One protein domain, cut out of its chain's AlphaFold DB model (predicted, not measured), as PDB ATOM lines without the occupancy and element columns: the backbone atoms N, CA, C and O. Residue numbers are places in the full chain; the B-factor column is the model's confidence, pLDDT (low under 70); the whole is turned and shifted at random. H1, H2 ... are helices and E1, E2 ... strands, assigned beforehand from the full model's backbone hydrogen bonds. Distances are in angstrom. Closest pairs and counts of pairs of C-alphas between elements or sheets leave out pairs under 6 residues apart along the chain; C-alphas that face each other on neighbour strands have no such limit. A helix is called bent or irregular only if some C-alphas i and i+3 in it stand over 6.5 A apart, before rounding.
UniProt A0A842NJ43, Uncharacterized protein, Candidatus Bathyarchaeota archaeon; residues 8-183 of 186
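AT A GLANCE: This is residues 8 to 183 of the 186 residues of an uncharacterized protein of Candidatus Bathyarchaeota archaeon (UniProt A0A842NJ43). A small three-stranded sheet with H5 and H6 beside it makes one end of this domain, and a cluster of crossed helices makes the middle: H1a and H2 lie side by side, the long H4 crosses both, and H7 packs on H1a and H4. The short H3 and the loop of residues 93 to 105 make the other end. The printed part has 176 residues, with seven named helices and three named strands in the order E1, E2, H1, H2, H3, H4, H5, E3, H6, H7. The sheet runs E2, E1, E3, antiparallel throughout, and the class is mostly helix. The whole is compact, with a radius of gyration of the C-alphas of 17.3 A and spans of 52 by 38 by 31 A.

IN THESE COORDINATES: E1, residues 8 to 13, begins at C-alpha 8 (0.164, 47.514, 67.678) and is 15.1 A long; E2 is residues 24 to 28 and E3 residues 151 to 153. H6 is residues 154 to 163. H5, residues 135 to 149, is 20.2 A long and only just irregular: C-alphas 144 and 147 are 6.7 A apart. H4, residues 106 to 133, is 40.5 A long and ends at C-alpha 133 (0.350, 41.802, 85.647). H1, residues 38 to 58, was assigned as one helix by its hydrogen bonds but is bent, with C-alphas 48 and 51 6.7 A apart; its arms are H1a, residues 38 to 48, and H1b, residues 51 to 58. H2, residues 64 to 82, is 28.1 A long and irregular, with C-alphas 65 and 68 7.5 A apart. H3 is residues 86 to 92, and H7, residues 172 to 181, ends at C-alpha 181 (-12.438, 60.512, 84.990).

HOW THE PARTS SIT: E1 and E2 form an antiparallel hairpin, with N 10 and O 26 2.8 A apart, within hydrogen-bond range. E3 is antiparallel to E1, with N 12 and O 152 2.9 A apart, also within range. H6 stands at the sheet's level, its height 2.3 A; the closest C-alphas of E1 and H6 are Ile 10 and Arg 154, 4.6 A apart. H5 only grazes the sheet with residues 145 to 149. H1a and H2 touch at a shallow tilt of 11 degrees, opposite ways, with the C-alphas of Ile 45 and Ala 73 closest at 4.8 A. H4 touches H2 at a steep tilt of 60 degrees, closest at the C-alphas of Ala 77 and Ile 116, 5.6 A. With residues 124 to 132 alone H4 touches H1b, closest at the C-alphas of Ala 53 and Gln 128, 4.8 A. H7 touches H4 at a shallow tilt of 26 degrees, opposite ways, closest at the C-alphas of Ala 122 and Ser 178, 6.8 A. H2 and H3 only just touch, only at the corner, with 3 pairs of C-alphas within 8 A, the closest being Ala 82 and Val 88, 5.7 A. Every O i to N i+4 pair is within hydrogen-bond range in H1a, H1b, H3, H4, H6 and H7, against 13 of 15 in H2 and 9 of 11 in H5.

THE WHOLE: The two C-alphas farthest apart, those of Gly 102 and Glu 163, are 53.5 A from each other. The printed part has no cut, and the link H3 to H4, 13 residues, is long. The mean pLDDT of the printed part is 85.6, with residue 87 and residues 89 to 105 under 70.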
ATOM      1  N   GLU A   8      -0.333  48.769  68.216       80.12
ATOM      2  CA  GLU A   8       0.164  47.514  67.678       80.12
ATOM      3  C   GLU A   8       1.672  47.601  67.407       80.12
ATOM      4  O   GLU A   8       2.106  48.541  66.735       80.12
ATOM      5  N   PRO A   9       2.480  46.632  67.875       85.44
ATOM      6  CA  PRO A   9       3.914  46.644  67.631       85.44
ATOM      7  C   PRO A   9       4.230  46.442  66.144       85.44
ATOM      8  O   PRO A   9       3.625  45.618  65.456       85.44
ATOM      9  N   ILE A  10       5.213  47.192  65.657       88.75
ATOM     10  CA  ILE A  10       5.796  47.057  64.318       88.75
ATOM     11  C   ILE A  10       7.161  46.374  64.421       88.75
ATOM     12  O   ILE A  10       7.450  45.456  63.655       88.75
ATOM     13  N   LEU A  11       7.987  46.843  65.357       91.31
ATOM     14  CA  LEU A  11       9.375  46.431  65.532       91.31
ATOM     15  C   LEU A  11       9.809  46.704  66.975       91.31
ATOM     16  O   LEU A  11       9.490  47.762  67.520       91.31
ATOM     17  N   VAL A  12      10.585  45.798  67.559       92.38
ATOM     18  CA  VAL A  12      11.376  46.056  68.767       92.38
ATOM     19  C   VAL A  12      12.816  45.672  68.462       92.38
ATOM     20  O   VAL A  12      13.062  44.584  67.956       92.38
ATOM     21  N   THR A  13      13.759  46.569  68.732       93.12
ATOM     22  CA  THR A  13      15.193  46.317  68.560       93.12
ATOM     23  C   THR A  13      15.975  46.815  69.768       93.12
ATOM     24  O   THR A  13      15.609  47.830  70.367       93.12
ATOM     25  N   ILE A  14      17.043  46.102  70.110       92.00
ATOM     26  CA  ILE A  14      18.061  46.500  71.093       92.00
ATOM     27  C   ILE A  14      19.419  46.776  70.430       92.00
ATOM     28  O   ILE A  14      20.428  46.930  71.115       92.00
ATOM     29  N   GLU A  15      19.459  46.848  69.096       90.75
ATOM     30  CA  GLU A  15      20.660  47.258  68.378       90.75
ATOM     31  C   GLU A  15      20.926  48.757  68.598       90.75
ATOM     32  O   GLU A  15      20.044  49.598  68.362       90.75
ATOM     33  N   PRO A  16      22.150  49.131  69.011       87.00
ATOM     34  CA  PRO A  16      22.540  50.528  69.094       87.00
ATOM     35  C   PRO A  16      22.409  51.225  67.737       87.00
ATOM     36  O   PRO A  16      22.917  50.762  66.718       87.00
ATOM     37  N   SER A  17      21.748  52.375  67.731       82.44
ATOM     38  CA  SER A  17      21.570  53.208  66.542       82.44
ATOM     39  C   SER A  17      22.572  54.367  66.516       82.44
ATOM     40  O   SER A  17      23.080  54.805  67.548       82.44
ATOM     41  N   ALA A  18      22.828  54.909  65.321       80.50
ATOM     42  CA  ALA A  18      23.769  56.015  65.114       80.50
ATOM     43  C   ALA A  18      23.384  57.324  65.839       80.50
ATOM     44  O   ALA A  18      24.235  58.185  66.039       80.50
ATOM     45  N   ASP A  19      22.122  57.471  66.249       79.12
ATOM     46  CA  ASP A  19      21.617  58.584  67.065       79.12
ATOM     47  C   ASP A  19      21.838  58.382  68.578       79.12
ATOM     48  O   ASP A  19      21.349  59.169  69.386       79.12
ATOM     49  N   GLY A  20      22.586  57.345  68.974       74.88
ATOM     50  CA  GLY A  20      22.967  57.085  70.363       74.88
ATOM     51  C   GLY A  20      21.910  56.348  71.186       74.88
ATOM     52  O   GLY A  20      22.104  56.155  72.385       74.88
ATOM     53  N   THR A  21      20.800  55.910  70.581       79.12
ATOM     54  CA  THR A  21      19.810  55.079  71.282       79.12
ATOM     55  C   THR A  21      20.266  53.621  71.335       79.12
ATOM     56  O   THR A  21      20.696  53.082  70.318       79.12
ATOM     57  N   PHE A  22      20.088  52.964  72.481       83.50
ATOM     58  CA  PHE A  22      20.447  51.552  72.704       83.50
ATOM     59  C   PHE A  22      19.309  50.562  72.410       83.50
ATOM     60  O   PHE A  22      19.428  49.375  72.677       83.50
ATOM     61  N   GLY A  23      18.182  51.060  71.911       86.88
ATOM     62  CA  GLY A  23      17.035  50.254  71.536       86.88
ATOM     63  C   GLY A  23      15.866  51.138  71.131       86.88
ATOM     64  O   GLY A  23      15.790  52.309  71.516       86.88
ATOM     65  N   LYS A  24      14.967  50.590  70.317       88.12
ATOM     66  CA  LYS A  24      13.780  51.285  69.815       88.12
ATOM     67  C   LYS A  24      12.596  50.338  69.781       88.12
ATOM     68  O   LYS A  24      12.711  49.186  69.369       88.12
ATOM     69  N   SER A  25      11.435  50.863  70.154       88.62
ATOM     70  CA  SER A  25      10.156  50.219  69.891       88.62
ATOM     71  C   SER A  25       9.341  51.084  68.938       88.62
ATOM     72  O   SER A  25       9.211  52.298  69.109       88.62
ATOM     73  N   PHE A  26       8.800  50.449  67.908       88.19
ATOM     74  CA  PHE A  26       7.918  51.068  66.935       88.19
ATOM     75  C   PHE A  26       6.543  50.445  67.066       88.19
ATOM     76  O   PHE A  26       6.400  49.225  67.157       88.19
ATOM     77  N   HIS A  27       5.526  51.291  67.042       86.94
ATOM     78  CA  HIS A  27       4.134  50.887  67.111       86.94
ATOM     79  C   HIS A  27       3.293  51.734  66.161       86.94
ATOM     80  O   HIS A  27       3.655  52.864  65.829       86.94
ATOM     81  N   ARG A  28       2.158  51.184  65.740       84.56
ATOM     82  CA  ARG A  28       1.107  51.904  65.020       84.56
ATOM     83  C   ARG A  28      -0.167  51.913  65.838       84.56
ATOM     84  O   ARG A  28      -0.467  50.944  66.527       84.56
ATOM     85  N   HIS A  29      -0.937  52.982  65.728       78.50
ATOM     86  CA  HIS A  29      -2.298  52.990  66.253       78.50
ATOM     87  C   HIS A  29      -3.209  52.098  65.421       78.50
ATOM     88  O   HIS A  29      -2.950  51.838  64.246       78.50
ATOM     89  N   SER A  30      -4.283  51.634  66.052       76.56
ATOM     90  CA  SER A  30      -5.366  50.959  65.354       76.56
ATOM     91  C   SER A  30      -6.034  51.911  64.365       76.56
ATOM     92  O   SER A  30      -6.343  53.046  64.729       76.56
ATOM     93  N   ASP A  31      -6.356  51.430  63.163       76.38
ATOM     94  CA  ASP A  31      -7.067  52.215  62.137       76.38
ATOM     95  C   ASP A  31      -8.467  52.678  62.599       76.38
ATOM     96  O   ASP A  31      -9.081  53.560  62.004       76.38
ATOM     97  N   THR A  32      -8.987  52.079  63.672       76.81
ATOM     98  CA  THR A  32     -10.282  52.404  64.285       76.81
ATOM     99  C   THR A  32     -10.222  53.589  65.252       76.81
ATOM    100  O   THR A  32     -11.275  54.102  65.632       76.81
ATOM    101  N   ILE A  33      -9.027  54.022  65.673       79.88
ATOM    102  CA  ILE A  33      -8.836  55.144  66.598       79.88
ATOM    103  C   ILE A  33      -8.383  56.369  65.794       79.88
ATOM    104  O   ILE A  33      -7.265  56.381  65.277       79.88
ATOM    105  N   PRO A  34      -9.204  57.433  65.707       84.38
ATOM    106  CA  PRO A  34      -8.826  58.638  64.981       84.38
ATOM    107  C   PRO A  34      -7.556  59.280  65.573       84.38
ATOM    108  O   PRO A  34      -7.515  59.478  66.792       84.38
ATOM    109  N   PRO A  35      -6.574  59.695  64.744       84.12
ATOM    110  CA  PRO A  35      -5.331  60.328  65.205       84.12
ATOM    111  C   PRO A  35      -5.491  61.634  65.996       84.12
ATOM    112  O   PRO A  35      -4.550  62.100  66.627       84.12
ATOM    113  N   SER A  36      -6.678  62.238  65.957       85.19
ATOM    114  CA  SER A  36      -7.036  63.454  66.696       85.19
ATOM    115  C   SER A  36      -7.858  63.187  67.964       85.19
ATOM    116  O   SER A  36      -8.316  64.126  68.610       85.19
ATOM    117  N   SER A  37      -8.103  61.920  68.312       89.88
ATOM    118  CA  SER A  37      -8.958  61.559  69.446       89.88
ATOM    119  C   SER A  37      -8.209  61.564  70.779       89.88
ATOM    120  O   SER A  37      -7.006  61.319  70.849       89.88
ATOM    121  N   ALA A  38      -8.941  61.757  71.878       92.50
ATOM    122  CA  ALA A  38      -8.366  61.658  73.218       92.50
ATOM    123  C   ALA A  38      -7.798  60.255  73.508       92.50
ATOM    124  O   ALA A  38      -6.745  60.129  74.134       92.50
ATOM    125  N   LYS A  39      -8.447  59.206  72.982       91.56
ATOM    126  CA  LYS A  39      -7.969  57.815  73.049       91.56
ATOM    127  C   LYS A  39      -6.594  57.640  72.416       91.56
ATOM    128  O   LYS A  39      -5.754  56.969  73.004       91.56
ATOM    129  N   TYR A  40      -6.371  58.255  71.254       90.94
ATOM    130  CA  TYR A  40      -5.088  58.209  70.557       90.94
ATOM    131  C   TYR A  40      -3.966  58.754  71.445       90.94
ATOM    132  O   TYR A  40      -3.005  58.047  71.749       90.94
ATOM    133  N   TYR A  41      -4.130  59.987  71.932       92.75
ATOM    134  CA  TYR A  41      -3.104  60.622  72.752       92.75
ATOM    135  C   TYR A  41      -2.888  59.886  74.070       92.75
ATOM    136  O   TYR A  41      -1.749  59.688  74.480       92.75
ATOM    137  N   PHE A  42      -3.953  59.438  74.733       94.50
ATOM    138  CA  PHE A  42      -3.806  58.771  76.022       94.50
ATOM    139  C   PHE A  42      -3.154  57.389  75.912       94.50
ATOM    140  O   PHE A  42      -2.321  57.056  76.752       94.50
ATOM    141  N   ALA A  43      -3.437  56.627  74.850       91.94
ATOM    142  CA  ALA A  43      -2.732  55.376  74.573       91.94
ATOM    143  C   ALA A  43      -1.223  55.604  74.362       91.94
ATOM    144  O   ALA A  43      -0.409  54.892  74.950       91.94
ATOM    145  N   ASP A  44      -0.842  56.640  73.604       91.81
ATOM    146  CA  ASP A  44       0.565  57.020  73.407       91.81
ATOM    147  C   ASP A  44       1.257  57.425  74.718       91.81
ATOM    148  O   ASP A  44       2.430  57.097  74.933       91.81
ATOM    149  N   ILE A  45       0.545  58.128  75.605       95.12
ATOM    150  CA  ILE A  45       1.072  58.506  76.922       95.12
ATOM    151  C   ILE A  45       1.283  57.249  77.771       95.12
ATOM    152  O   ILE A  45       2.362  57.103  78.335       95.12
ATOM    153  N   ILE A  46       0.326  56.312  77.819       94.50
ATOM    154  CA  ILE A  46       0.476  55.038  78.552       94.50
ATOM    155  C   ILE A  46       1.701  54.265  78.050       94.50
ATOM    156  O   ILE A  46       2.521  53.834  78.858       94.50
ATOM    157  N   THR A  47       1.867  54.134  76.731       92.38
ATOM    158  CA  THR A  47       3.027  53.446  76.148       92.38
ATOM    159  C   THR A  47       4.339  54.146  76.482       92.38
ATOM    160  O   THR A  47       5.295  53.476  76.865       92.38
ATOM    161  N   SER A  48       4.381  55.478  76.417       92.56
ATOM    162  CA  SER A  48       5.574  56.250  76.795       92.56
ATOM    163  C   SER A  48       5.877  56.126  78.299       92.56
ATOM    164  O   SER A  48       7.030  56.038  78.706       92.56
ATOM    165  N   MET A  49       4.861  56.022  79.158       94.94
ATOM    166  CA  MET A  49       5.068  55.773  80.591       94.94
ATOM    167  C   MET A  49       5.506  54.329  80.901       94.94
ATOM    168  O   MET A  49       5.893  54.053  82.037       94.94
ATOM    169  N   GLY A  50       5.513  53.418  79.920       93.00
ATOM    170  CA  GLY A  50       5.905  52.017  80.092       93.00
ATOM    171  C   GLY A  50       7.337  51.833  80.604       93.00
ATOM    172  O   GLY A  50       7.558  51.057  81.532       93.00
ATOM    173  N   SER A  51       8.306  52.598  80.092       91.56
ATOM    174  CA  SER A  51       9.695  52.531  80.578       91.56
ATOM    175  C   SER A  51       9.837  53.053  82.014       91.56
ATOM    176  O   SER A  51      10.649  52.546  82.792       91.56
ATOM    177  N   THR A  52       9.000  54.019  82.400       94.06
ATOM    178  CA  THR A  52       8.896  54.496  83.785       94.06
ATOM    179  C   THR A  52       8.270  53.446  84.693       94.06
ATOM    180  O   THR A  52       8.788  53.227  85.781       94.06
ATOM    181  N   ALA A  53       7.226  52.754  84.238       95.06
ATOM    182  CA  ALA A  53       6.621  51.658  84.984       95.06
ATOM    183  C   ALA A  53       7.605  50.496  85.204       95.06
ATOM    184  O   ALA A  53       7.728  50.012  86.323       95.06
ATOM    185  N   VAL A  54       8.374  50.100  84.184       92.75
ATOM    186  CA  VAL A  54       9.432  49.079  84.329       92.75
ATOM    187  C   VAL A  54      10.498  49.516  85.336       92.75
ATOM    188  O   VAL A  54      10.935  48.709  86.153       92.75
ATOM    189  N   TYR A  55      10.897  50.791  85.316       91.56
ATOM    190  CA  TYR A  55      11.831  51.335  86.304       91.56
ATOM    191  C   TYR A  55      11.293  51.241  87.732       91.56
ATOM    192  O   TYR A  55      12.026  50.819  88.619       91.56
ATOM    193  N   THR A  56      10.037  51.634  87.961       92.50
ATOM    194  CA  THR A  56       9.476  51.680  89.318       92.50
ATOM    195  C   THR A  56       9.061  50.317  89.849       92.50
ATOM    196  O   THR A  56       9.198  50.084  91.041       92.50
ATOM    197  N   GLU A  57       8.518  49.441  89.000       92.38
ATOM    198  CA  GLU A  57       7.965  48.155  89.449       92.38
ATOM    199  C   GLU A  57       9.012  47.040  89.452       92.38
ATOM    200  O   GLU A  57       8.963  46.177  90.320       92.38
ATOM    201  N   LEU A  58       9.948  47.044  88.495       86.81
ATOM    202  CA  LEU A  58      10.911  45.948  88.329       86.81
ATOM    203  C   LEU A  58      12.341  46.332  88.719       86.81
ATOM    204  O   LEU A  58      13.209  45.465  88.702       86.81
ATOM    205  N   GLU A  59      12.614  47.616  88.978       83.81
ATOM    206  CA  GLU A  59      13.964  48.154  89.238       83.81
ATOM    207  C   GLU A  59      14.987  47.807  88.127       83.81
ATOM    208  O   GLU A  59      16.200  47.799  88.336       83.81
ATOM    209  N   LYS A  60      14.503  47.524  86.906       72.19
ATOM    210  CA  LYS A  60      15.287  47.005  85.765       72.19
ATOM    211  C   LYS A  60      15.555  48.039  84.661       72.19
ATOM    212  O   LYS A  60      15.703  47.690  83.494       72.19
ATOM    213  N   SER A  61      15.635  49.323  85.004       72.38
ATOM    214  CA  SER A  61      15.915  50.402  84.044       72.38
ATOM    215  C   SER A  61      16.788  51.494  84.669       72.38
ATOM    216  O   SER A  61      16.901  51.579  85.889       72.38
ATOM    217  N   LYS A  62      17.422  52.326  83.838       78.69
ATOM    218  CA  LYS A  62      18.184  53.506  84.281       78.69
ATOM    219  C   LYS A  62      17.380  54.774  84.051       78.69
ATOM    220  O   LYS A  62      16.559  54.841  83.138       78.69
ATOM    221  N   GLU A  63      17.638  55.792  84.861       76.25
ATOM    222  CA  GLU A  63      16.923  57.060  84.768       76.25
ATOM    223  C   GLU A  63      17.096  57.717  83.391       76.25
ATOM    224  O   GLU A  63      16.103  58.086  82.760       76.25
ATOM    225  N   GLU A  64      18.322  57.739  82.870       79.00
ATOM    226  CA  GLU A  64      18.676  58.373  81.597       79.00
ATOM    227  C   GLU A  64      18.023  57.682  80.393       79.00
ATOM    228  O   GLU A  64      17.653  58.341  79.421       79.00
ATOM    229  N   GLY A  65      17.816  56.363  80.475       79.50
ATOM    230  CA  GLY A  65      17.208  55.564  79.406       79.50
ATOM    231  C   GLY A  65      15.740  55.901  79.131       79.50
ATOM    232  O   GLY A  65      15.213  55.509  78.094       79.50
ATOM    233  N   ARG A  66      15.082  56.646  80.029       87.56
ATOM    234  CA  ARG A  66      13.651  56.989  79.953       87.56
ATOM    235  C   ARG A  66      13.383  58.420  79.501       87.56
ATOM    236  O   ARG A  66      12.230  58.783  79.292       87.56
ATOM    237  N   MET A  67      14.417  59.253  79.376       86.38
ATOM    238  CA  MET A  67      14.244  60.694  79.159       86.38
ATOM    239  C   MET A  67      13.459  61.009  77.886       86.38
ATOM    240  O   MET A  67      12.543  61.828  77.919       86.38
ATOM    241  N   SER A  68      13.751  60.308  76.786       85.75
ATOM    242  CA  SER A  68      13.014  60.464  75.525       85.75
ATOM    243  C   SER A  68      11.525  60.136  75.688       85.75
ATOM    244  O   SER A  68      10.661  60.886  75.224       85.75
ATOM    245  N   ASP A  69      11.212  59.064  76.419       90.69
ATOM    246  CA  ASP A  69       9.834  58.653  76.670       90.69
ATOM    247  C   ASP A  69       9.095  59.649  77.567       90.69
ATOM    248  O   ASP A  69       7.950  59.998  77.289       90.69
ATOM    249  N   LEU A  70       9.752  60.175  78.606       91.12
ATOM    250  CA  LEU A  70       9.185  61.211  79.474       91.12
ATOM    251  C   LEU A  70       8.907  62.506  78.702       91.12
ATOM    252  O   LEU A  70       7.838  63.103  78.865       91.12
ATOM    253  N   THR A  71       9.823  62.927  77.827       89.69
ATOM    254  CA  THR A  71       9.615  64.082  76.942       89.69
ATOM    255  C   THR A  71       8.452  63.830  75.981       89.69
ATOM    256  O   THR A  71       7.581  64.694  75.827       89.69
ATOM    257  N   ARG A  72       8.375  62.636  75.375       89.00
ATOM    258  CA  ARG A  72       7.264  62.247  74.495       89.00
ATOM    259  C   ARG A  72       5.932  62.221  75.244       89.00
ATOM    260  O   ARG A  72       4.953  62.756  74.719       89.00
ATOM    261  N   ALA A  73       5.892  61.659  76.449       92.94
ATOM    262  CA  ALA A  73       4.703  61.607  77.295       92.94
ATOM    263  C   ALA A  73       4.205  63.019  77.624       92.94
ATOM    264  O   ALA A  73       3.029  63.311  77.424       92.94
ATOM    265  N   THR A  74       5.102  63.919  78.035       92.56
ATOM    266  CA  THR A  74       4.779  65.326  78.323       92.56
ATOM    267  C   THR A  74       4.227  66.043  77.089       92.56
ATOM    268  O   THR A  74       3.160  66.652  77.157       92.56
ATOM    269  N   ARG A  75       4.889  65.921  75.929       89.12
ATOM    270  CA  ARG A  75       4.415  66.541  74.679       89.12
ATOM    271  C   ARG A  75       3.043  66.010  74.258       89.12
ATOM    272  O   ARG A  75       2.189  66.764  73.805       89.12
ATOM    273  N   THR A  76       2.824  64.709  74.407       91.25
ATOM    274  CA  THR A  76       1.557  64.069  74.035       91.25
ATOM    275  C   THR A  76       0.438  64.434  75.017       91.25
ATOM    276  O   THR A  76      -0.687  64.680  74.588       91.25
ATOM    277  N   ALA A  77       0.745  64.566  76.310       93.25
ATOM    278  CA  ALA A  77      -0.186  65.064  77.323       93.25
ATOM    279  C   ALA A  77      -0.603  66.517  77.061       93.25
ATOM    280  O   ALA A  77      -1.778  66.844  77.209       93.25
ATOM    281  N   LEU A  78       0.318  67.363  76.588       90.12
ATOM    282  CA  LEU A  78      -0.006  68.725  76.161       90.12
ATOM    283  C   LEU A  78      -0.986  68.734  74.973       90.12
ATOM    284  O   LEU A  78      -1.953  69.494  74.986       90.12
ATOM    285  N   ASN A  79      -0.792  67.854  73.983       89.31
ATOM    286  CA  ASN A  79      -1.733  67.706  72.865       89.31
ATOM    287  C   ASN A  79      -3.112  67.215  73.327       89.31
ATOM    288  O   ASN A  79      -4.130  67.703  72.842       89.31
ATOM    289  N   LEU A  80      -3.155  66.287  74.289       92.31
ATOM    290  CA  LEU A  80      -4.407  65.840  74.897       92.31
ATOM    291  C   LEU A  80      -5.116  67.000  75.608       92.31
ATOM    292  O   LEU A  80      -6.293  67.239  75.352       92.31
ATOM    293  N   TYR A  81      -4.398  67.764  76.435       91.25
ATOM    294  CA  TYR A  81      -4.934  68.939  77.124       91.25
ATOM    295  C   TYR A  81      -5.479  69.996  76.152       91.25
ATOM    296  O   TYR A  81      -6.556  70.559  76.375       91.25
ATOM    297  N   ALA A  82      -4.797  70.206  75.024       88.62
ATOM    298  CA  ALA A  82      -5.233  71.136  73.989       88.62
ATOM    299  C   ALA A  82      -6.587  70.769  73.349       88.62
ATOM    300  O   ALA A  82      -7.262  71.660  72.838       88.62
ATOM    301  N   LEU A  83      -7.043  69.510  73.432       88.25
ATOM    302  CA  LEU A  83      -8.393  69.142  72.978       88.25
ATOM    303  C   LEU A  83      -9.498  69.846  73.781       88.25
ATOM    304  O   LEU A  83     -10.569  70.109  73.239       88.25
ATOM    305  N   LYS A  84      -9.246  70.159  75.057       87.19
ATOM    306  CA  LYS A  84     -10.150  70.966  75.894       87.19
ATOM    307  C   LYS A  84      -9.822  72.452  75.843       87.19
ATOM    308  O   LYS A  84     -10.717  73.273  76.006       87.19
ATOM    309  N   ASN A  85      -8.553  72.784  75.599       83.69
ATOM    310  CA  ASN A  85      -8.036  74.149  75.621       83.69
ATOM    311  C   ASN A  85      -7.280  74.483  74.320       83.69
ATOM    312  O   ASN A  85      -6.052  74.594  74.334       83.69
ATOM    313  N   PRO A  86      -7.977  74.683  73.182       76.19
ATOM    314  CA  PRO A  86      -7.334  74.819  71.868       76.19
ATOM    315  C   PRO A  86      -6.370  76.007  71.747       76.19
ATOM    316  O   PRO A  86      -5.415  75.958  70.973       76.19
ATOM    317  N   MET A  87      -6.575  77.058  72.552       68.56
ATOM    318  CA  MET A  87      -5.685  78.229  72.619       68.56
ATOM    319  C   MET A  87      -4.245  77.849  72.988       68.56
ATOM    320  O   MET A  87      -3.302  78.531  72.597       68.56
ATOM    321  N   VAL A  88      -4.063  76.728  73.692       70.12
ATOM    322  CA  VAL A  88      -2.746  76.210  74.065       70.12
ATOM    323  C   VAL A  88      -1.950  75.809  72.827       70.12
ATOM    324  O   VAL A  88      -0.791  76.184  72.683       70.12
ATOM    325  N   GLN A  89      -2.592  75.117  71.886       62.84
ATOM    326  CA  GLN A  89      -1.954  74.661  70.653       62.84
ATOM    327  C   GLN A  89      -1.580  75.824  69.722       62.84
ATOM    328  O   GLN A  89      -0.580  75.749  69.015       62.84
ATOM    329  N   MET A  90      -2.361  76.910  69.736       53.00
ATOM    330  CA  MET A  90      -2.084  78.106  68.930       53.00
ATOM    331  C   MET A  90      -0.837  78.862  69.403       53.00
ATOM    332  O   MET A  90      -0.139  79.451  68.582       53.00
ATOM    333  N   ASN A  91      -0.539  78.811  70.703       52.81
ATOM    334  CA  ASN A  91       0.598  79.512  71.294       52.81
ATOM    335  C   ASN A  91       1.904  78.705  71.230       52.81
ATOM    336  O   ASN A  91       2.976  79.290  71.226       52.81
ATOM    337  N   VAL A  92       1.857  77.374  71.167       55.34
ATOM    338  CA  VAL A  92       3.080  76.548  71.261       55.34
ATOM    339  C   VAL A  92       3.828  76.423  69.921       55.34
ATOM    340  O   VAL A  92       4.973  75.993  69.900       55.34
ATOM    341  N   GLY A  93       3.247  76.858  68.796       50.19
ATOM    342  CA  GLY A  93       3.855  76.647  67.476       50.19
ATOM    343  C   GLY A  93       3.927  75.157  67.100       50.19
ATOM    344  O   GLY A  93       3.618  74.271  67.895       50.19
ATOM    345  N   ARG A  94       4.261  74.849  65.840       48.81
ATOM    346  CA  ARG A  94       4.363  73.452  65.359       48.81
ATOM    347  C   ARG A  94       5.716  72.799  65.652       48.81
ATOM    348  O   ARG A  94       5.818  71.583  65.517       48.81
ATOM    349  N   GLU A  95       6.715  73.575  66.055       47.91
ATOM    350  CA  GLU A  95       8.064  73.101  66.350       47.91
ATOM    351  C   GLU A  95       8.508  73.662  67.707       47.91
ATOM    352  O   GLU A  95       8.333  74.843  67.986       47.91
ATOM    353  N   ASP A  96       9.060  72.763  68.520       41.91
ATOM    354  CA  ASP A  96       9.738  72.962  69.802       41.91
ATOM    355  C   ASP A  96       8.908  73.092  71.095       41.91
ATOM    356  O   ASP A  96       8.306  74.095  71.467       41.91
ATOM    357  N   THR A  97       8.974  71.991  71.848       48.84
ATOM    358  CA  THR A  97       8.618  71.845  73.256       48.84
ATOM    359  C   THR A  97       9.436  72.787  74.127       48.84
ATOM    360  O   THR A  97      10.585  72.497  74.423       48.84
ATOM    361  N   TYR A  98       8.814  73.859  74.584       45.03
ATOM    362  CA  TYR A  98       8.782  74.321  75.970       45.03
ATOM    363  C   TYR A  98       7.635  75.332  76.013       45.03
ATOM    364  O   TYR A  98       7.447  76.072  75.049       45.03
ATOM    365  N   LEU A  99       6.840  75.355  77.086       49.78
ATOM    366  CA  LEU A  99       5.910  76.455  77.353       49.78
ATOM    367  C   LEU A  99       6.728  77.747  77.286       49.78
ATOM    368  O   LEU A  99       7.448  78.068  78.232       49.78
ATOM    369  N   SER A 100       6.728  78.431  76.139       45.41
ATOM    370  CA  SER A 100       7.554  79.614  75.965       45.41
ATOM    371  C   SER A 100       7.056  80.620  76.990       45.41
ATOM    372  O   SER A 100       5.901  81.046  76.923       45.41
ATOM    373  N   LEU A 101       7.926  80.969  77.938       43.16
ATOM    374  CA  LEU A 101       7.687  81.866  79.075       43.16
ATOM    375  C   LEU A 101       7.087  83.236  78.691       43.16
ATOM    376  O   LEU A 101       6.753  84.022  79.566       43.16
ATOM    377  N   GLY A 102       6.959  83.540  77.395       47.00
ATOM    378  CA  GLY A 102       6.375  84.773  76.875       47.00
ATOM    379  C   GLY A 102       4.900  84.710  76.454       47.00
ATOM    380  O   GLY A 102       4.360  85.766  76.142       47.00
ATOM    381  N   LEU A 103       4.244  83.539  76.406       52.44
ATOM    382  CA  LEU A 103       2.876  83.418  75.850       52.44
ATOM    383  C   LEU A 103       1.782  83.075  76.871       52.44
ATOM    384  O   LEU A 103       0.600  83.260  76.583       52.44
ATOM    385  N   PHE A 104       2.155  82.627  78.069       59.44
ATOM    386  CA  PHE A 104       1.223  82.340  79.158       59.44
ATOM    387  C   PHE A 104       1.628  83.118  80.406       59.44
ATOM    388  O   PHE A 104       2.817  83.293  80.665       59.44
ATOM    389  N   SER A 105       0.644  83.576  81.184       67.50
ATOM    390  CA  SER A 105       0.917  84.026  82.549       67.50
ATOM    391  C   SER A 105       1.511  82.871  83.357       67.50
ATOM    392  O   SER A 105       1.269  81.698  83.065       67.50
ATOM    393  N   GLU A 106       2.268  83.204  84.398       72.56
ATOM    394  CA  GLU A 106       2.823  82.218  85.326       72.56
ATOM    395  C   GLU A 106       1.732  81.301  85.912       72.56
ATOM    396  O   GLU A 106       1.910  80.089  85.990       72.56
ATOM    397  N   GLU A 107       0.562  81.860  86.231       72.06
ATOM    398  CA  GLU A 107      -0.605  81.111  86.714       72.06
ATOM    399  C   GLU A 107      -1.101  80.081  85.689       72.06
ATOM    400  O   GLU A 107      -1.298  78.915  86.031       72.06
ATOM    401  N   ASN A 108      -1.216  80.476  84.416       75.25
ATOM    402  CA  ASN A 108      -1.621  79.567  83.344       75.25
ATOM    403  C   ASN A 108      -0.580  78.462  83.127       75.25
ATOM    404  O   ASN A 108      -0.941  77.322  82.844       75.25
ATOM    405  N   ARG A 109       0.715  78.774  83.268       79.69
ATOM    406  CA  ARG A 109       1.785  77.773  83.174       79.69
ATOM    407  C   ARG A 109       1.637  76.707  84.258       79.69
ATOM    408  O   ARG A 109       1.639  75.523  83.933       79.69
ATOM    409  N   VAL A 110       1.466  77.127  85.511       83.06
ATOM    410  CA  VAL A 110       1.310  76.223  86.661       83.06
ATOM    411  C   VAL A 110       0.061  75.347  86.515       83.06
ATOM    412  O   VAL A 110       0.113  74.154  86.809       83.06
ATOM    413  N   GLU A 111      -1.048  75.903  86.020       85.81
ATOM    414  CA  GLU A 111      -2.264  75.128  85.747       85.81
ATOM    415  C   GLU A 111      -2.026  74.048  84.680       85.81
ATOM    416  O   GLU A 111      -2.384  72.884  84.881       85.81
ATOM    417  N   ILE A 112      -1.379  74.412  83.567       87.38
ATOM    418  CA  ILE A 112      -1.066  73.479  82.477       87.38
ATOM    419  C   ILE A 112      -0.149  72.358  82.973       87.38
ATOM    420  O   ILE A 112      -0.403  71.186  82.689       87.38
ATOM    421  N   GLU A 113       0.902  72.696  83.720       88.56
ATOM    422  CA  GLU A 113       1.830  71.716  84.295       88.56
ATOM    423  C   GLU A 113       1.104  70.744  85.237       88.56
ATOM    424  O   GLU A 113       1.253  69.528  85.101       88.56
ATOM    425  N   ALA A 114       0.230  71.255  86.113       91.31
ATOM    426  CA  ALA A 114      -0.557  70.424  87.019       91.31
ATOM    427  C   ALA A 114      -1.508  69.468  86.276       91.31
ATOM    428  O   ALA A 114      -1.668  68.312  86.678       91.31
ATOM    429  N   GLU A 115      -2.137  69.913  85.186       92.56
ATOM    430  CA  GLU A 115      -2.993  69.058  84.355       92.56
ATOM    431  C   GLU A 115      -2.193  68.002  83.583       92.56
ATOM    432  O   GLU A 115      -2.591  66.833  83.538       92.56
ATOM    433  N   ILE A 116      -1.032  68.368  83.035       93.88
ATOM    434  CA  ILE A 116      -0.115  67.419  82.386       93.88
ATOM    435  C   ILE A 116       0.306  66.322  83.369       93.88
ATOM    436  O   ILE A 116       0.279  65.137  83.018       93.88
ATOM    437  N   ASP A 117       0.649  66.690  84.602       95.44
ATOM    438  CA  ASP A 117       1.041  65.723  85.622       95.44
ATOM    439  C   ASP A 117      -0.118  64.813  86.029       95.44
ATOM    440  O   ASP A 117       0.076  63.601  86.153       95.44
ATOM    441  N   LYS A 118      -1.349  65.329  86.156       96.94
ATOM    442  CA  LYS A 118      -2.539  64.486  86.387       96.94
ATOM    443  C   LYS A 118      -2.721  63.444  85.284       96.94
ATOM    444  O   LYS A 118      -2.922  62.265  85.588       96.94
ATOM    445  N   ILE A 119      -2.611  63.854  84.018       97.38
ATOM    446  CA  ILE A 119      -2.732  62.964  82.855       97.38
ATOM    447  C   ILE A 119      -1.647  61.882  82.891       97.38
ATOM    448  O   ILE A 119      -1.952  60.691  82.784       97.38
ATOM    449  N   LYS A 120      -0.382  62.278  83.071       97.44
ATOM    450  CA  LYS A 120       0.754  61.346  83.109       97.44
ATOM    451  C   LYS A 120       0.661  60.380  84.284       97.44
ATOM    452  O   LYS A 120       0.933  59.198  84.106       97.44
ATOM    453  N   ASN A 121       0.231  60.848  85.452       97.88
ATOM    454  CA  ASN A 121       0.049  60.004  86.632       97.88
ATOM    455  C   ASN A 121      -1.069  58.973  86.432       97.88
ATOM    456  O   ASN A 121      -0.921  57.822  86.840       97.88
ATOM    457  N   ALA A 122      -2.173  59.349  85.782       97.81
ATOM    458  CA  ALA A 122      -3.229  58.403  85.427       97.81
ATOM    459  C   ALA A 122      -2.728  57.339  84.435       97.81
ATOM    460  O   ALA A 122      -2.963  56.148  84.634       97.81
ATOM    461  N   ALA A 123      -1.982  57.755  83.409       97.19
ATOM    462  CA  ALA A 123      -1.379  56.844  82.442       97.19
ATOM    463  C   ALA A 123      -0.336  55.907  83.081       97.19
ATOM    464  O   ALA A 123      -0.323  54.710  82.792       97.19
ATOM    465  N   LEU A 124       0.502  56.428  83.984       97.44
ATOM    466  CA  LEU A 124       1.511  55.651  84.703       97.44
ATOM    467  C   LEU A 124       0.880  54.552  85.556       97.44
ATOM    468  O   LEU A 124       1.373  53.432  85.528       97.44
ATOM    469  N   LYS A 125      -0.229  54.827  86.256       97.62
ATOM    470  CA  LYS A 125      -0.938  53.798  87.038       97.62
ATOM    471  C   LYS A 125      -1.344  52.604  86.174       97.62
ATOM    472  O   LYS A 125      -1.111  51.464  86.560       97.62
ATOM    473  N   ILE A 126      -1.893  52.866  84.985       96.00
ATOM    474  CA  ILE A 126      -2.256  51.809  84.031       96.00
ATOM    475  C   ILE A 126      -0.999  51.061  83.567       96.00
ATOM    476  O   ILE A 126      -0.983  49.833  83.568       96.00
ATOM    477  N   ALA A 127       0.070  51.780  83.210       95.56
ATOM    478  CA  ALA A 127       1.328  51.167  82.788       95.56
ATOM    479  C   ALA A 127       1.947  50.276  83.884       95.56
ATOM    480  O   ALA A 127       2.383  49.166  83.592       95.56
ATOM    481  N   GLN A 128       1.929  50.713  85.145       96.75
ATOM    482  CA  GLN A 128       2.390  49.930  86.298       96.75
ATOM    483  C   GLN A 128       1.554  48.666  86.497       96.75
ATOM    484  O   GLN A 128       2.100  47.595  86.743       96.75
ATOM    485  N   GLU A 129       0.233  48.754  86.353       95.69
ATOM    486  CA  GLU A 129      -0.630  47.574  86.422       95.69
ATOM    487  C   GLU A 129      -0.390  46.588  85.276       95.69
ATOM    488  O   GLU A 129      -0.455  45.382  85.508       95.69
ATOM    489  N   ILE A 130      -0.091  47.071  84.066       94.06
ATOM    490  CA  ILE A 130       0.314  46.219  82.938       94.06
ATOM    491  C   ILE A 130       1.630  45.509  83.267       94.06
ATOM    492  O   ILE A 130       1.705  44.293  83.114       94.06
ATOM    493  N   VAL A 131       2.639  46.246  83.743       94.81
ATOM    494  CA  VAL A 131       3.961  45.691  84.073       94.81
ATOM    495  C   VAL A 131       3.868  44.661  85.194       94.81
ATOM    496  O   VAL A 131       4.395  43.568  85.035       94.81
ATOM    497  N   ARG A 132       3.148  44.958  86.283       95.19
ATOM    498  CA  ARG A 132       2.929  43.998  87.378       95.19
ATOM    499  C   ARG A 132       2.176  42.755  86.928       95.19
ATOM    500  O   ARG A 132       2.448  41.662  87.401       95.19
ATOM    501  N   HIS A 133       1.171  42.927  86.074       94.62
ATOM    502  CA  HIS A 133       0.350  41.802  85.647       94.62
ATOM    503  C   HIS A 133       1.085  40.867  84.687       94.62
ATOM    504  O   HIS A 133       0.803  39.675  84.709       94.62
ATOM    505  N   TYR A 134       1.978  41.413  83.859       94.31
ATOM    506  CA  TYR A 134       2.724  40.673  82.845       94.31
ATOM    507  C   TYR A 134       4.226  40.591  83.157       94.31
ATOM    508  O   TYR A 134       5.045  40.596  82.242       94.31
ATOM    509  N   GLU A 135       4.617  40.600  84.435       94.56
ATOM    510  CA  GLU A 135       6.032  40.614  84.833       94.56
ATOM    511  C   GLU A 135       6.793  39.409  84.261       94.56
ATOM    512  O   GLU A 135       7.856  39.574  83.649       94.56
ATOM    513  N   ASP A 136       6.220  38.214  84.414       94.56
ATOM    514  CA  ASP A 136       6.803  36.965  83.923       94.56
ATOM    515  C   ASP A 136       6.910  36.982  82.395       94.56
ATOM    516  O   ASP A 136       7.974  36.707  81.839       94.56
ATOM    517  N   GLU A 137       5.850  37.396  81.699       95.12
ATOM    518  CA  GLU A 137       5.824  37.484  80.240       95.12
ATOM    519  C   GLU A 137       6.800  38.537  79.704       95.12
ATOM    520  O   GLU A 137       7.443  38.309  78.681       95.12
ATOM    521  N   ILE A 138       6.969  39.674  80.387       93.88
ATOM    522  CA  ILE A 138       7.978  40.686  80.038       93.88
ATOM    523  C   ILE A 138       9.385  40.097  80.189       93.88
ATOM    524  O   ILE A 138      10.242  40.308  79.323       93.88
ATOM    525  N   SER A 139       9.630  39.350  81.267       93.44
ATOM    526  CA  SER A 139      10.915  38.696  81.519       93.44
ATOM    527  C   SER A 139      11.222  37.636  80.458       93.44
ATOM    528  O   SER A 139      12.307  37.664  79.874       93.44
ATOM    529  N   THR A 140      10.266  36.756  80.150       95.38
ATOM    530  CA  THR A 140      10.394  35.737  79.100       95.38
ATOM    531  C   THR A 140      10.586  36.383  77.733       95.38
ATOM    532  O   THR A 140      11.556  36.070  77.044       95.38
ATOM    533  N   PHE A 141       9.748  37.353  77.356       95.06
ATOM    534  CA  PHE A 141       9.891  38.079  76.093       95.06
ATOM    535  C   PHE A 141      11.290  38.684  75.943       95.06
ATOM    536  O   PHE A 141      11.926  38.543  74.898       95.06
ATOM    537  N   THR A 142      11.800  39.325  76.995       92.69
ATOM    538  CA  THR A 142      13.100  40.001  76.946       92.69
ATOM    539  C   THR A 142      14.256  39.002  76.903       92.69
ATOM    540  O   THR A 142      15.091  39.066  76.002       92.69
ATOM    541  N   ASN A 143      14.308  38.066  77.853       93.69
ATOM    542  CA  ASN A 143      15.460  37.182  78.042       93.69
ATOM    543  C   ASN A 143      15.507  36.040  77.028       93.69
ATOM    544  O   ASN A 143      16.583  35.683  76.539       93.69
ATOM    545  N   ASP A 144      14.350  35.472  76.695       95.81
ATOM    546  CA  ASP A 144      14.291  34.268  75.876       95.81
ATOM    547  C   ASP A 144      14.120  34.556  74.392       95.81
ATOM    548  O   ASP A 144      14.529  33.712  73.588       95.81
ATOM    549  N   HIS A 145      13.590  35.731  74.037       95.19
ATOM    550  CA  HIS A 145      13.325  36.110  72.652       95.19
ATOM    551  C   HIS A 145      14.118  37.349  72.216       95.19
ATOM    552  O   HIS A 145      14.933  37.238  71.301       95.19
ATOM    553  N   LEU A 146      13.939  38.508  72.856       94.56
ATOM    554  CA  LEU A 146      14.519  39.764  72.365       94.56
ATOM    555  C   LEU A 146      16.053  39.780  72.425       94.56
ATOM    556  O   LEU A 146      16.678  40.154  71.442       94.56
ATOM    557  N   ILE A 147      16.670  39.329  73.523       93.56
ATOM    558  CA  ILE A 147      18.141  39.288  73.646       93.56
ATOM    559  C   ILE A 147      18.779  38.357  72.603       93.56
ATOM    560  O   ILE A 147      19.881  38.624  72.141       93.56
ATOM    561  N   LYS A 148      18.103  37.267  72.222       92.56
ATOM    562  CA  LYS A 148      18.648  36.293  71.260       92.56
ATOM    563  C   LYS A 148      18.512  36.746  69.811       92.56
ATOM    564  O   LYS A 148      19.360  36.397  68.998       92.56
ATOM    565  N   ASN A 149      17.428  37.451  69.491       93.00
ATOM    566  CA  ASN A 149      17.136  37.877  68.123       93.00
ATOM    567  C   ASN A 149      17.634  39.298  67.829       93.00
ATOM    568  O   ASN A 149      17.834  39.620  66.665       93.00
ATOM    569  N   GLU A 150      17.820  40.127  68.865       93.06
ATOM    570  CA  GLU A 150      18.215  41.550  68.857       93.06
ATOM    571  C   GLU A 150      17.233  42.494  68.145       93.06
ATOM    572  O   GLU A 150      17.012  43.621  68.595       93.06
ATOM    573  N   ILE A 151      16.582  42.016  67.088       94.31
ATOM    574  CA  ILE A 151      15.517  42.649  66.327       94.31
ATOM    575  C   ILE A 151      14.351  41.666  66.252       94.31
ATOM    576  O   ILE A 151      14.518  40.516  65.861       94.31
ATOM    577  N   MET A 152      13.154  42.135  66.581       95.12
ATOM    578  CA  MET A 152      11.920  41.382  66.400       95.12
ATOM    579  C   MET A 152      10.923  42.208  65.596       95.12
ATOM    580  O   MET A 152      10.606  43.348  65.956       95.12
ATOM    581  N   VAL A 153      10.405  41.635  64.513       94.50
ATOM    582  CA  VAL A 153       9.362  42.258  63.690       94.50
ATOM    583  C   VAL A 153       7.969  41.902  64.203       94.50
ATOM    584  O   VAL A 153       7.774  40.962  64.974       94.50
ATOM    585  N   ARG A 154       6.957  42.635  63.731       90.56
ATOM    586  CA  ARG A 154       5.553  42.466  64.123       90.56
ATOM    587  C   ARG A 154       5.092  41.007  64.209       90.56
ATOM    588  O   ARG A 154       4.455  40.656  65.193       90.56
ATOM    589  N   SER A 155       5.338  40.176  63.194       90.75
ATOM    590  CA  SER A 155       4.861  38.781  63.203       90.75
ATOM    591  C   SER A 155       5.434  37.984  64.372       90.75
ATOM    592  O   SER A 155       4.679  37.333  65.081       90.75
ATOM    593  N   GLU A 156       6.735  38.118  64.621       93.88
ATOM    594  CA  GLU A 156       7.444  37.408  65.691       93.88
ATOM    595  C   GLU A 156       6.963  37.867  67.066       93.88
ATOM    596  O   GLU A 156       6.653  37.044  67.922       93.88
ATOM    597  N   ILE A 157       6.812  39.183  67.258       92.12
ATOM    598  CA  ILE A 157       6.295  39.749  68.512       92.12
ATOM    599  C   ILE A 157       4.896  39.198  68.800       92.12
ATOM    600  O   ILE A 157       4.608  38.762  69.912       92.12
ATOM    601  N   ILE A 158       4.020  39.208  67.794       89.06
ATOM    602  CA  ILE A 158       2.640  38.745  67.936       89.06
ATOM    603  C   ILE A 158       2.583  37.249  68.257       89.06
ATOM    604  O   ILE A 158       1.751  36.843  69.068       89.06
ATOM    605  N   ASP A 159       3.423  36.435  67.626       91.56
ATOM    606  CA  ASP A 159       3.414  34.992  67.849       91.56
ATOM    607  C   ASP A 159       3.958  34.638  69.238       91.56
ATOM    608  O   ASP A 159       3.282  33.909  69.964       91.56
ATOM    609  N   VAL A 160       5.036  35.286  69.696       93.75
ATOM    610  CA  VAL A 160       5.534  35.139  71.078       93.75
ATOM    611  C   VAL A 160       4.486  35.586  72.105       93.75
ATOM    612  O   VAL A 160       4.220  34.882  73.078       93.75
ATOM    613  N   MET A 161       3.806  36.718  71.880       90.38
ATOM    614  CA  MET A 161       2.718  37.163  72.765       90.38
ATOM    615  C   MET A 161       1.578  36.138  72.857       90.38
ATOM    616  O   MET A 161       1.027  35.933  73.939       90.38
ATOM    617  N   LYS A 162       1.213  35.484  71.745       89.94
ATOM    618  CA  LYS A 162       0.185  34.430  71.748       89.94
ATOM    619  C   LYS A 162       0.647  33.180  72.487       89.94
ATOM    620  O   LYS A 162      -0.160  32.606  73.214       89.94
ATOM    621  N   GLU A 163       1.896  32.763  72.297       93.31
ATOM    622  CA  GLU A 163       2.488  31.606  72.982       93.31
ATOM    623  C   GLU A 163       2.480  31.794  74.502       93.31
ATOM    624  O   GLU A 163       2.120  30.874  75.234       93.31
ATOM    625  N   MET A 164       2.754  33.016  74.969       93.94
ATOM    626  CA  MET A 164       2.660  33.396  76.383       93.94
ATOM    627  C   MET A 164       1.215  33.614  76.873       93.94
ATOM    628  O   MET A 164       0.990  33.909  78.040       93.94
ATOM    629  N   GLY A 165       0.205  33.496  76.004       89.81
ATOM    630  CA  GLY A 165      -1.200  33.684  76.379       89.81
ATOM    631  C   GLY A 165      -1.619  35.143  76.606       89.81
ATOM    632  O   GLY A 165      -2.706  35.391  77.143       89.81
ATOM    633  N   VAL A 166      -0.818  36.119  76.162       87.69
ATOM    634  CA  VAL A 166      -1.117  37.549  76.302       87.69
ATOM    635  C   VAL A 166      -2.274  37.928  75.379       87.69
ATOM    636  O   VAL A 166      -2.173  37.923  74.150       87.69
ATOM    637  N   LYS A 167      -3.408  38.292  75.984       79.12
ATOM    638  CA  LYS A 167      -4.612  38.701  75.251       79.12
ATOM    639  C   LYS A 167      -4.582  40.203  74.956       79.12
ATOM    640  O   LYS A 167      -4.516  41.000  75.898       79.12
ATOM    641  N   PRO A 168      -4.703  40.627  73.685       77.56
ATOM    642  CA  PRO A 168      -4.717  42.049  73.361       77.56
ATOM    643  C   PRO A 168      -5.983  42.734  73.893       77.56
ATOM    644  O   PRO A 168      -7.036  42.109  74.019       77.56
ATOM    645  N   GLY A 169      -5.885  44.032  74.186       78.19
ATOM    646  CA  GLY A 169      -7.038  44.867  74.542       78.19
ATOM    647  C   GLY A 169      -7.548  44.738  75.983       78.19
ATOM    648  O   GLY A 169      -8.498  45.429  76.335       78.19
ATOM    649  N   LYS A 170      -6.912  43.927  76.842       84.94
ATOM    650  CA  LYS A 170      -7.329  43.720  78.247       84.94
ATOM    651  C   LYS A 170      -7.545  45.023  79.037       84.94
ATOM    652  O   LYS A 170      -8.467  45.097  79.840       84.94
ATOM    653  N   TYR A 171      -6.717  46.039  78.795       88.38
ATOM    654  CA  TYR A 171      -6.720  47.311  79.530       88.38
ATOM    655  C   TYR A 171      -7.516  48.428  78.833       88.38
ATOM    656  O   TYR A 171      -7.488  49.576  79.274       88.38
ATOM    657  N   TYR A 172      -8.240  48.117  77.751       87.88
ATOM    658  CA  TYR A 172      -8.962  49.123  76.970       87.88
ATOM    659  C   TYR A 172     -10.062  49.830  77.775       87.88
ATOM    660  O   TYR A 172     -10.136  51.059  77.780       87.88
ATOM    661  N   GLU A 173     -10.887  49.070  78.494       89.75
ATOM    662  CA  GLU A 173     -11.973  49.628  79.313       89.75
ATOM    663  C   GLU A 173     -11.436  50.495  80.455       89.75
ATOM    664  O   GLU A 173     -11.978  51.557  80.750       89.75
ATOM    665  N   GLN A 174     -10.322  50.087  81.067       92.31
ATOM    666  CA  GLN A 174      -9.668  50.871  82.111       92.31
ATOM    667  C   GLN A 174      -9.100  52.182  81.563       92.31
ATOM    668  O   GLN A 174      -9.303  53.231  82.168       92.31
ATOM    669  N   MET A 175      -8.453  52.138  80.396       92.69
ATOM    670  CA  MET A 175      -7.994  53.336  79.692       92.69
ATOM    671  C   MET A 175      -9.158  54.299  79.429       92.69
ATOM    672  O   MET A 175      -9.055  55.489  79.726       92.69
ATOM    673  N   CYS A 176     -10.275  53.784  78.911       92.19
ATOM    674  CA  CYS A 176     -11.482  54.564  78.645       92.19
ATOM    675  C   CYS A 176     -12.067  55.172  79.928       92.19
ATOM    676  O   CYS A 176     -12.397  56.357  79.956       92.19
ATOM    677  N   LYS A 177     -12.135  54.396  81.012       95.31
ATOM    678  CA  LYS A 177     -12.595  54.876  82.318       95.31
ATOM    679  C   LYS A 177     -11.714  56.010  82.848       95.31
ATOM    680  O   LYS A 177     -12.246  57.053  83.220       95.31
ATOM    681  N   SER A 178     -10.391  55.848  82.832       95.94
ATOM    682  CA  SER A 178      -9.460  56.889  83.289       95.94
ATOM    683  C   SER A 178      -9.531  58.157  82.432       95.94
ATOM    684  O   SER A 178      -9.485  59.258  82.971       95.94
ATOM    685  N   LEU A 179      -9.718  58.029  81.114       93.94
ATOM    686  CA  LEU A 179     -10.001  59.168  80.229       93.94
ATOM    687  C   LEU A 179     -11.273  59.919  80.638       93.94
ATOM    688  O   LEU A 179     -11.256  61.149  80.715       93.94
ATOM    689  N   GLY A 180     -12.351  59.185  80.922       95.44
ATOM    690  CA  GLY A 180     -13.615  59.756  81.384       95.44
ATOM    691  C   GLY A 180     -13.492  60.462  82.738       95.44
ATOM    692  O   GLY A 180     -14.024  61.555  82.904       95.44
ATOM    693  N   GLU A 181     -12.733  59.897  83.681       96.81
ATOM    694  CA  GLU A 181     -12.438  60.512  84.990       96.81
ATOM    695  C   GLU A 181     -11.595  61.789  84.860       96.81
ATOM    696  O   GLU A 181     -11.806  62.756  85.589       96.81
ATOM    697  N   LEU A 182     -10.688  61.826  83.882       95.12
ATOM    698  CA  LEU A 182      -9.964  63.035  83.486       95.12
ATOM    699  C   LEU A 182     -10.850  64.018  82.693       95.12
ATOM    700  O   LEU A 182     -10.395  65.100  82.327       95.12
ATOM    701  N   GLY A 183     -12.105  63.665  82.402       94.31
ATOM    702  CA  GLY A 183     -13.103  64.488  81.718       94.31
ATOM    703  C   GLY A 183     -12.928  64.593  80.202       94.31
ATOM    704  O   GLY A 183     -13.359  65.588  79.625       94.31
TER     705      GLY A 183